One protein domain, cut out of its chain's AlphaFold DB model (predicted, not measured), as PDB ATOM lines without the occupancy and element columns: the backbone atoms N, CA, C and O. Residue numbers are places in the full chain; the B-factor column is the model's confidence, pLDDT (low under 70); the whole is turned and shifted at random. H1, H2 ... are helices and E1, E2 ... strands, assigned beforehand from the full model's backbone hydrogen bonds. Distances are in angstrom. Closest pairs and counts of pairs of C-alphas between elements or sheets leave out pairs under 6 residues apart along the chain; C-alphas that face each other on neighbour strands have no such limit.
ATOM      1  N   SER A  52      22.005  12.012  22.211       87.12
ATOM      2  CA  SER A  52      22.008  11.709  20.776       87.12
ATOM      3  C   SER A  52      21.564  12.889  19.905       87.12
ATOM      4  O   SER A  52      21.996  12.991  18.759       87.12
ATOM      5  N   PHE A  53      20.757  13.812  20.441       86.00
ATOM      6  CA  PHE A  53      20.306  15.011  19.728       86.00
ATOM      7  C   PHE A  53      21.346  16.138  19.689       86.00
ATOM      8  O   PHE A  53      21.146  17.111  18.962       86.00
ATOM      9  N   VAL A  54      22.431  16.034  20.467       84.50
ATOM     10  CA  VAL A  54      23.536  17.011  20.466       84.50
ATOM     11  C   VAL A  54      24.826  16.445  19.876       84.50
ATOM     12  O   VAL A  54      25.816  17.169  19.804       84.50
ATOM     13  N   VAL A  55      24.822  15.179  19.442       90.56
ATOM     14  CA  VAL A  55      25.963  14.586  18.738       90.56
ATOM     15  C   VAL A  55      26.216  15.391  17.457       90.56
ATOM     16  O   VAL A  55      25.301  15.546  16.639       90.56
ATOM     17  N   PRO A  56      27.435  15.917  17.266       90.56
ATOM     18  CA  PRO A  56      27.767  16.715  16.098       90.56
ATOM     19  C   PRO A  56      27.680  15.873  14.824       90.56
ATOM     20  O   PRO A  56      28.142  14.732  14.756       90.56
ATOM     21  N   ARG A  57      27.091  16.455  13.778       90.31
ATOM     22  CA  ARG A  57      27.012  15.833  12.454       90.31
ATOM     23  C   ARG A  57      28.165  16.335  11.596       90.31
ATOM     24  O   ARG A  57      28.329  17.539  11.440       90.31
ATOM     25  N   PHE A  58      28.898  15.422  10.968       90.81
ATOM     26  CA  PHE A  58      29.971  15.752  10.030       90.81
ATOM     27  C   PHE A  58      29.652  15.270   8.622       90.81
ATOM     28  O   PHE A  58      29.033  14.224   8.435       90.81
ATOM     29  N   HIS A  59      30.141  16.023   7.643       90.81
ATOM     30  CA  HIS A  59      30.118  15.681   6.227       90.81
ATOM     31  C   HIS A  59      31.539  15.482   5.724       90.81
ATOM     32  O   HIS A  59      32.459  16.174   6.162       90.81
ATOM     33  N   TYR A  60      31.720  14.554   4.792       92.12
ATOM     34  CA  TYR A  60      33.004  14.342   4.133       92.12
ATOM     35  C   TYR A  60      33.052  15.110   2.809       92.12
ATOM     36  O   TYR A  60      32.168  14.967   1.969       92.12
ATOM     37  N   ASP A  61      34.092  15.918   2.600       91.00
ATOM     38  CA  ASP A  61      34.376  16.547   1.307       91.00
ATOM     39  C   ASP A  61      35.322  15.632   0.502       91.00
ATOM     40  O   ASP A  61      36.503  15.539   0.848       91.00
ATOM     41  N   PRO A  62      34.861  14.969  -0.578       89.12
ATOM     42  CA  PRO A  62      35.700  14.056  -1.355       89.12
ATOM     43  C   PRO A  62      36.800  14.760  -2.163       89.12
ATOM     44  O   PRO A  62      37.768  14.113  -2.562       89.12
ATOM     45  N   ILE A  63      36.679  16.071  -2.400       90.44
ATOM     46  CA  ILE A  63      37.671  16.867  -3.131       90.44
ATOM     47  C   ILE A  63      38.793  17.270  -2.178       90.44
ATOM     48  O   ILE A  63      39.967  17.022  -2.452       90.44
ATOM     49  N   LYS A  64      38.435  17.874  -1.040       90.69
ATOM     50  CA  LYS A  64      39.410  18.308  -0.027       90.69
ATOM     51  C   LYS A  64      39.924  17.158   0.835       90.69
ATOM     52  O   LYS A  64      40.951  17.313   1.487       90.69
ATOM     53  N   LYS A  65      39.225  16.022   0.828       90.69
ATOM     54  CA  LYS A  65      39.487  14.830   1.643       90.69
ATOM     55  C   LYS A  65      39.485  15.112   3.146       90.69
ATOM     56  O   LYS A  65      40.275  14.534   3.885       90.69
ATOM     57  N   VAL A  66      38.589  15.990   3.591       90.75
ATOM     58  CA  VAL A  66      38.448  16.387   4.999       90.75
ATOM     59  C   VAL A  66      36.998  16.290   5.442       90.75
ATOM     60  O   VAL A  66      36.078  16.418   4.634       90.75
ATOM     61  N   PHE A  67      36.807  16.096   6.741       92.50
ATOM     62  CA  PHE A  67      35.501  16.235   7.367       92.50
ATOM     63  C   PHE A  67      35.257  17.687   7.774       92.50
ATOM     64  O   PHE A  67      36.181  18.393   8.176       92.50
ATOM     65  N   TYR A  68      34.008  18.129   7.681       91.31
ATOM     66  CA  TYR A  68      33.566  19.423   8.184       91.31
ATOM     67  C   TYR A  68      32.252  19.273   8.941       91.31
ATOM     68  O   TYR A  68      31.411  18.436   8.605       91.31
ATOM     69  N   GLU A  69      32.095  20.073   9.988       91.12
ATOM     70  CA  GLU A  69      30.899  20.050  10.819       91.12
ATOM     71  C   GLU A  69      29.710  20.656  10.066       91.12
ATOM     72  O   GLU A  69      29.810  21.694   9.404       91.12
ATOM     73  N   HIS A  70      28.562  19.995  10.164       89.75
ATOM     74  CA  HIS A  70      27.301  20.516   9.677       89.75
ATOM     75  C   HIS A  70      26.761  21.557  10.659       89.75
ATOM     76  O   HIS A  70      26.283  21.219  11.736       89.75
ATOM     77  N   THR A  71      26.770  22.824  10.255       87.44
ATOM     78  CA  THR A  71      26.296  23.949  11.079       87.44
ATOM     79  C   THR A  71      24.805  24.260  10.907       87.44
ATOM     80  O   THR A  71      24.284  25.196  11.514       87.44
ATOM     81  N   GLY A  72      24.107  23.504  10.055       84.19
ATOM     82  CA  GLY A  72      22.678  23.666   9.812       84.19
ATOM     83  C   GLY A  72      21.810  23.094  10.934       84.19
ATOM     84  O   GLY A  72      22.254  22.331  11.791       84.19
ATOM     85  N   ARG A  73      20.523  23.458  10.921       82.88
ATOM     86  CA  ARG A  73      19.546  22.931  11.878       82.88
ATOM     87  C   ARG A  73      19.231  21.468  11.558       82.88
ATOM     88  O   ARG A  73      18.700  21.172  10.494       82.88
ATOM     89  N   LEU A  74      19.441  20.584  12.528       84.88
ATOM     90  CA  LEU A  74      19.014  19.187  12.460       84.88
ATOM     91  C   LEU A  74      17.535  19.078  12.858       84.88
ATOM     92  O   LEU A  74      17.190  19.004  14.037       84.88
ATOM     93  N   ALA A  75      16.639  19.153  11.875       86.31
ATOM     94  CA  ALA A  75      15.207  18.987  12.105       86.31
ATOM     95  C   ALA A  75      14.835  17.500  12.227       86.31
ATOM     96  O   ALA A  75      15.324  16.668  11.470       86.31
ATOM     97  N   LEU A  76      13.911  17.174  13.140       88.12
ATOM     98  CA  LEU A  76      13.350  15.820  13.256       88.12
ATOM     99  C   LEU A  76      12.597  15.403  11.979       88.12
ATOM    100  O   LEU A  76      12.602  14.238  11.590       88.12
ATOM    101  N   HIS A  77      11.960  16.372  11.321       91.56
ATOM    102  CA  HIS A  77      11.277  16.197  10.046       91.56
ATOM    103  C   HIS A  77      12.130  16.815   8.940       91.56
ATOM    104  O   HIS A  77      12.027  18.011   8.670       91.56
ATOM    105  N   GLY A  78      13.012  15.998   8.366       89.75
ATOM    106  CA  GLY A  78      13.843  16.390   7.230       89.75
ATOM    107  C   GLY A  78      13.060  16.483   5.920       89.75
ATOM    108  O   GLY A  78      11.942  15.977   5.790       89.75
ATOM    109  N   GLU A  79      13.676  17.112   4.931       93.12
ATOM    110  CA  GLU A  79      13.182  17.184   3.562       93.12
ATOM    111  C   GLU A  79      13.638  15.966   2.738       93.12
ATOM    112  O   GLU A  79      14.474  15.160   3.154       93.12
ATOM    113  N   ALA A  80      13.125  15.826   1.511       94.75
ATOM    114  CA  ALA A  80      13.537  14.747   0.608       94.75
ATOM    115  C   ALA A  80      15.060  14.734   0.351       94.75
ATOM    116  O   ALA A  80      15.661  13.665   0.214       94.75
ATOM    117  N   GLY A  81      15.685  15.917   0.335       93.44
ATOM    118  CA  GLY A  81      17.134  16.069   0.209       93.44
ATOM    119  C   GLY A  81      17.910  15.431   1.361       93.44
ATOM    120  O   GLY A  81      18.938  14.803   1.113       93.44
ATOM    121  N   ASP A  82      17.391  15.494   2.590       91.75
ATOM    122  CA  ASP A  82      18.042  14.907   3.768       91.75
ATOM    123  C   ASP A  82      18.085  13.383   3.687       91.75
ATOM    124  O   ASP A  82      19.095  12.761   4.027       91.75
ATOM    125  N   LYS A  83      17.012  12.770   3.167       93.44
ATOM    126  CA  LYS A  83      16.972  11.325   2.924       93.44
ATOM    127  C   LYS A  83      18.021  10.913   1.895       93.44
ATOM    128  O   LYS A  83      18.722   9.933   2.115       93.44
ATOM    129  N   ALA A  84      18.151  11.649   0.791       93.44
ATOM    130  CA  ALA A  84      19.176  11.362  -0.211       93.44
ATOM    131  C   ALA A  84      20.596  11.569   0.348       93.44
ATOM    132  O   ALA A  84      21.477  10.741   0.110       93.44
ATOM    133  N   ALA A  85      20.806  12.638   1.124       91.94
ATOM    134  CA  ALA A  85      22.077  12.920   1.782       91.94
ATOM    135  C   ALA A  85      22.492  11.781   2.722       91.94
ATOM    136  O   ALA A  85      23.632  11.351   2.656       91.94
ATOM    137  N   LEU A  86      21.567  11.197   3.494       92.25
ATOM    138  CA  LEU A  86      21.863  10.061   4.377       92.25
ATOM    139  C   LEU A  86      22.563   8.897   3.650       92.25
ATOM    140  O   LEU A  86      23.558   8.368   4.145       92.25
ATOM    141  N   TYR A  87      22.052   8.478   2.488       93.56
ATOM    142  CA  TYR A  87      22.655   7.377   1.727       93.56
ATOM    143  C   TYR A  87      23.986   7.785   1.087       93.56
ATOM    144  O   TYR A  87      24.930   6.993   1.082       93.56
ATOM    145  N   ARG A  88      24.090   9.030   0.604       94.06
ATOM    146  CA  ARG A  88      25.337   9.578   0.049       94.06
ATOM    147  C   ARG A  88      26.435   9.665   1.107       94.06
ATOM    148  O   ARG A  88      27.535   9.189   0.849       94.06
ATOM    149  N   ASP A  89      26.119  10.183   2.290       93.12
ATOM    150  CA  ASP A  89      27.034  10.311   3.426       93.12
ATOM    151  C   ASP A  89      27.544   8.919   3.842       93.12
ATOM    152  O   ASP A  89      28.751   8.696   3.948       93.12
ATOM    153  N   ARG A  90      26.635   7.938   3.982       94.38
ATOM    154  CA  ARG A  90      26.986   6.537   4.284       94.38
ATOM    155  C   ARG A  90      27.945   5.942   3.255       94.38
ATOM    156  O   ARG A  90      28.923   5.297   3.632       94.38
ATOM    157  N   TYR A  91      27.669   6.152   1.971       95.62
ATOM    158  CA  TYR A  91      28.521   5.666   0.892       95.62
ATOM    159  C   TYR A  91      29.895   6.349   0.909       95.62
ATOM    160  O   TYR A  91      30.920   5.672   0.877       95.62
ATOM    161  N   GLN A  92      29.936   7.677   1.030       94.38
ATOM    162  CA  GLN A  92      31.173   8.459   1.017       94.38
ATOM    163  C   GLN A  92      32.097   8.129   2.191       94.38
ATOM    164  O   GLN A  92      33.302   7.996   1.981       94.38
ATOM    165  N   VAL A  93      31.555   7.944   3.401       93.12
ATOM    166  CA  VAL A  93      32.339   7.566   4.591       93.12
ATOM    167  C   VAL A  93      33.049   6.228   4.394       93.12
ATOM    168  O   VAL A  93      34.192   6.075   4.827       93.12
ATOM    169  N   LEU A  94      32.410   5.268   3.726       95.38
ATOM    170  CA  LEU A  94      33.017   3.972   3.431       95.38
ATOM    171  C   LEU A  94      33.968   4.044   2.230       95.38
ATOM    172  O   LEU A  94      35.058   3.481   2.292       95.38
ATOM    173  N   LEU A  95      33.609   4.787   1.180       94.44
ATOM    174  CA  LEU A  95      34.435   4.928  -0.019       94.44
ATOM    175  C   LEU A  95      35.776   5.578   0.315       94.44
ATOM    176  O   LEU A  95      36.814   5.138  -0.168       94.44
ATOM    177  N   GLN A  96      35.775   6.601   1.169       92.56
ATOM    178  CA  GLN A  96      37.014   7.259   1.569       92.56
ATOM    179  C   GLN A  96      37.915   6.358   2.425       92.56
ATOM    180  O   GLN A  96      39.133   6.456   2.297       92.56
ATOM    181  N   ARG A  97      37.355   5.438   3.232       92.56
ATOM    182  CA  ARG A  97      38.147   4.400   3.924       92.56
ATOM    183  C   ARG A  97      38.770   3.446   2.920       92.56
ATOM    184  O   ARG A  97      39.974   3.223   2.943       92.56
ATOM    185  N   LEU A  98      37.949   2.948   2.001       92.31
ATOM    186  CA  LEU A  98      38.366   2.006   0.974       92.31
ATOM    187  C   LEU A  98      39.465   2.592   0.079       92.31
ATOM    188  O   LEU A  98      40.467   1.938  -0.163       92.31
ATOM    189  N   ALA A  99      39.350   3.858  -0.327       89.19
ATOM    190  CA  ALA A  99      40.356   4.542  -1.142       89.19
ATOM    191  C   ALA A  99      41.725   4.711  -0.449       89.19
ATOM    192  O   ALA A  99      42.724   4.966  -1.126       89.19
ATOM    193  N   ARG A 100      41.778   4.604   0.886       87.44
ATOM    194  CA  ARG A 100      43.020   4.625   1.677       87.44
ATOM    195  C   ARG A 100      43.579   3.235   1.948       87.44
ATOM    196  O   ARG A 100      44.738   3.130   2.345       87.44
ATOM    197  N   ASP A 101      42.776   2.192   1.773       89.12
ATOM    198  CA  ASP A 101      43.231   0.830   1.995       89.12
ATOM    199  C   ASP A 101      44.328   0.470   0.985       89.12
ATOM    200  O   ASP A 101      44.221   0.735  -0.214       89.12
ATOM    201  N   LYS A 102      45.400  -0.148   1.480       84.31
ATOM    202  CA  LYS A 102      46.597  -0.472   0.695       84.31
ATOM    203  C   LYS A 102      46.312  -1.342  -0.533       84.31
ATOM    204  O   LYS A 102      47.048  -1.239  -1.508       84.31
ATOM    205  N   GLU A 203      42.933   3.666  15.814       89.38
ATOM    206  CA  GLU A 203      44.111   4.533  15.733       89.38
ATOM    207  C   GLU A 203      44.240   5.145  14.335       89.38
ATOM    208  O   GLU A 203      44.440   6.355  14.197       89.38
ATOM    209  N   THR A 204      44.043   4.325  13.296       90.31
ATOM    210  CA  THR A 204      44.030   4.770  11.898       90.31
ATOM    211  C   THR A 204      42.932   5.798  11.668       90.31
ATOM    212  O   THR A 204      43.219   6.877  11.150       90.31
ATOM    213  N   SER A 205      41.706   5.515  12.124       89.00
ATOM    214  CA  SER A 205      40.586   6.454  12.030       89.00
ATOM    215  C   SER A 205      40.923   7.781  12.720       89.00
ATOM    216  O   SER A 205      40.895   8.828  12.079       89.00
ATOM    217  N   LEU A 206      41.302   7.746  14.004       86.69
ATOM    218  CA  LEU A 206      41.548   8.938  14.826       86.69
ATOM    219  C   LEU A 206      42.658   9.833  14.270       86.69
ATOM    220  O   LEU A 206      42.514  11.055  14.302       86.69
ATOM    221  N   SER A 207      43.724   9.249  13.715       86.06
ATOM    222  CA  SER A 207      44.816  10.017  13.098       86.06
ATOM    223  C   SER A 207      44.349  10.920  11.945       86.06
ATOM    224  O   SER A 207      44.979  11.937  11.657       86.06
ATOM    225  N   LEU A 208      43.216  10.584  11.317       82.31
ATOM    226  CA  LEU A 208      42.674  11.252  10.133       82.31
ATOM    227  C   LEU A 208      41.507  12.188  10.450       82.31
ATOM    228  O   LEU A 208      41.177  13.048   9.636       82.31
ATOM    229  N   LEU A 209      40.900  12.064  11.632       82.88
ATOM    230  CA  LEU A 209      39.805  12.939  12.058       82.88
ATOM    231  C   LEU A 209      40.288  14.339  12.461       82.88
ATOM    232  O   LEU A 209      39.459  15.184  12.764       82.88
ATOM    233  N   MET A 210      41.601  14.609  12.456       80.12
ATOM    234  CA  MET A 210      42.190  15.929  12.744       80.12
ATOM    235  C   MET A 210      41.701  16.555  14.065       80.12
ATOM    236  O   MET A 210      41.586  17.773  14.179       80.12
ATOM    237  N   GLY A 211      41.402  15.724  15.067       82.62
ATOM    238  CA  GLY A 211      40.882  16.182  16.357       82.62
ATOM    239  C   GLY A 211      39.404  16.580  16.349       82.62
ATOM    240  O   GLY A 211      38.954  17.190  17.309       82.62
ATOM    241  N   LEU A 212      38.641  16.247  15.305       88.94
ATOM    242  CA  LEU A 212      37.187  16.380  15.316       88.94
ATOM    243  C   LEU A 212      36.573  15.367  16.287       88.94
ATOM    244  O   LEU A 212      36.928  14.186  16.294       88.94
ATOM    245  N   ASP A 213      35.613  15.833  17.074       89.50
ATOM    246  CA  ASP A 213      34.859  15.001  18.000       89.50
ATOM    247  C   ASP A 213      33.559  14.530  17.343       89.50
ATOM    248  O   ASP A 213      32.600  15.283  17.257       89.50
ATOM    249  N   PHE A 214      33.525  13.274  16.897       89.12
ATOM    250  CA  PHE A 214      32.340  12.650  16.291       89.12
ATOM    251  C   PHE A 214      31.314  12.164  17.316       89.12
ATOM    252  O   PHE A 214      30.223  11.748  16.930       89.12
ATOM    253  N   PHE A 215      31.669  12.156  18.599       86.12
ATOM    254  CA  PHE A 215      30.820  11.616  19.651       86.12
ATOM    255  C   PHE A 215      30.067  12.716  20.395       86.12
ATOM    256  O   PHE A 215      29.006  12.433  20.930       86.12
ATOM    257  N   GLY A 216      30.570  13.956  20.405       86.00
ATOM    258  CA  GLY A 216      29.961  15.104  21.088       86.00
ATOM    259  C   GLY A 216      30.343  15.221  22.566       86.00
ATOM    260  O   GLY A 216      29.716  15.971  23.313       86.00
ATOM    261  N   GLY A 217      31.349  14.461  23.006       81.56
ATOM    262  CA  GLY A 217      31.866  14.485  24.374       81.56
ATOM    263  C   GLY A 217      32.902  15.582  24.636       81.56
ATOM    264  O   GLY A 217      33.285  15.781  25.785       81.56
ATOM    265  N   GLY A 218      33.348  16.296  23.607       83.31
ATOM    266  CA  GLY A 218      34.515  17.170  23.601       83.31
ATOM    267  C   GLY A 218      35.796  16.429  23.207       83.31
ATOM    268  O   GLY A 218      35.957  15.233  23.448       83.31
ATOM    269  N   VAL A 219      36.744  17.162  22.619       83.75
ATOM    270  CA  VAL A 219      38.071  16.628  22.279       83.75
ATOM    271  C   VAL A 219      38.838  16.341  23.567       83.75
ATOM    272  O   VAL A 219      38.996  17.231  24.401       83.75
ATOM    273  N   ILE A 220      39.328  15.109  23.718       83.62
ATOM    274  CA  ILE A 220      40.114  14.680  24.879       83.62
ATOM    275  C   ILE A 220      41.607  14.796  24.530       83.62
ATOM    276  O   ILE A 220      42.080  14.063  23.656       83.62
ATOM    277  N   PRO A 221      42.371  15.698  25.178       86.12
ATOM    278  CA  PRO A 221      43.816  15.787  24.989       86.12
ATOM    279  C   PRO A 221      44.531  14.502  25.419       86.12
ATOM    280  O   PRO A 221      44.056  13.775  26.289       86.12
ATOM    281  N   THR A 222      45.721  14.248  24.873       86.06
ATOM    282  CA  THR A 222      46.502  13.035  25.182       86.06
ATOM    283  C   THR A 222      46.807  12.879  26.673       86.06
ATOM    284  O   THR A 222      46.706  11.776  27.198       86.06
TER     285      THR A 222
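AT A GLANCE: This is residues 52 to 102 and 203 to 222 of the 267 residues of an uncharacterized protein of Aegilops tauschii subsp. strangulata (UniProt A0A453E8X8). One long straight helix, H1, runs along one side of the model, and the small hairpin of strands E1 and E2 stands against its middle, with E1 nearer to it than E2. The short helix H2 lies apart from H1, and after it come residues 209 to 222, a long stretch with no named element, whose C-alphas lie 7 to 22 A from the mean of all C-alphas. The 71 printed residues hold two strands and then two helices, E1 E2 H1 H2; under half of the residues are in these elements. The sheet, E1 - E2, is antiparallel, and the class is mixed, helices and strands. The whole is only just loose, close to compact, with a radius of gyration of the C-alphas of 13.5 A and spans of 37 by 29 by 18 A.

IN THESE COORDINATES: E1 is residues 58 to 61, beginning at C-alpha 58 (29.971, 15.752, 10.030), 9.8 A long. E2 is residues 66 to 69, 10.2 A. H1 is residues 80 to 100, 31.2 A, from C-alpha 80 (13.537, 14.747, 0.608). H2 is residues 203 to 208, 8.9 A, ending at C-alpha 208 (42.674, 11.252, 10.133).

HOW THE PARTS SIT: E1 and E2 are a hairpin with a tight link, antiparallel at 145 degrees; N 59 and O 68 are 2.9 A apart, within hydrogen-bond range. The closest C-alphas of E1 and H1, those of His 59 and Asp 89, are 6.8 A apart. H2 is apart from E1 and H1, and only just apart from E2, closest 8.4 A. Of the O i to N i+4 pairs, 14 of 17 in H1 and 1 of 2 in H2 are within hydrogen-bond range.

THE WHOLE: The C-alphas farthest apart, those of Ala 80 and Thr 222, are 41.2 A apart. Residues 103 to 202 are not printed; C-alphas 102 and 203 are 16.0 A apart across this cut. The link from E2 to H1 is short, and no printed residue is under 70 in pLDDT.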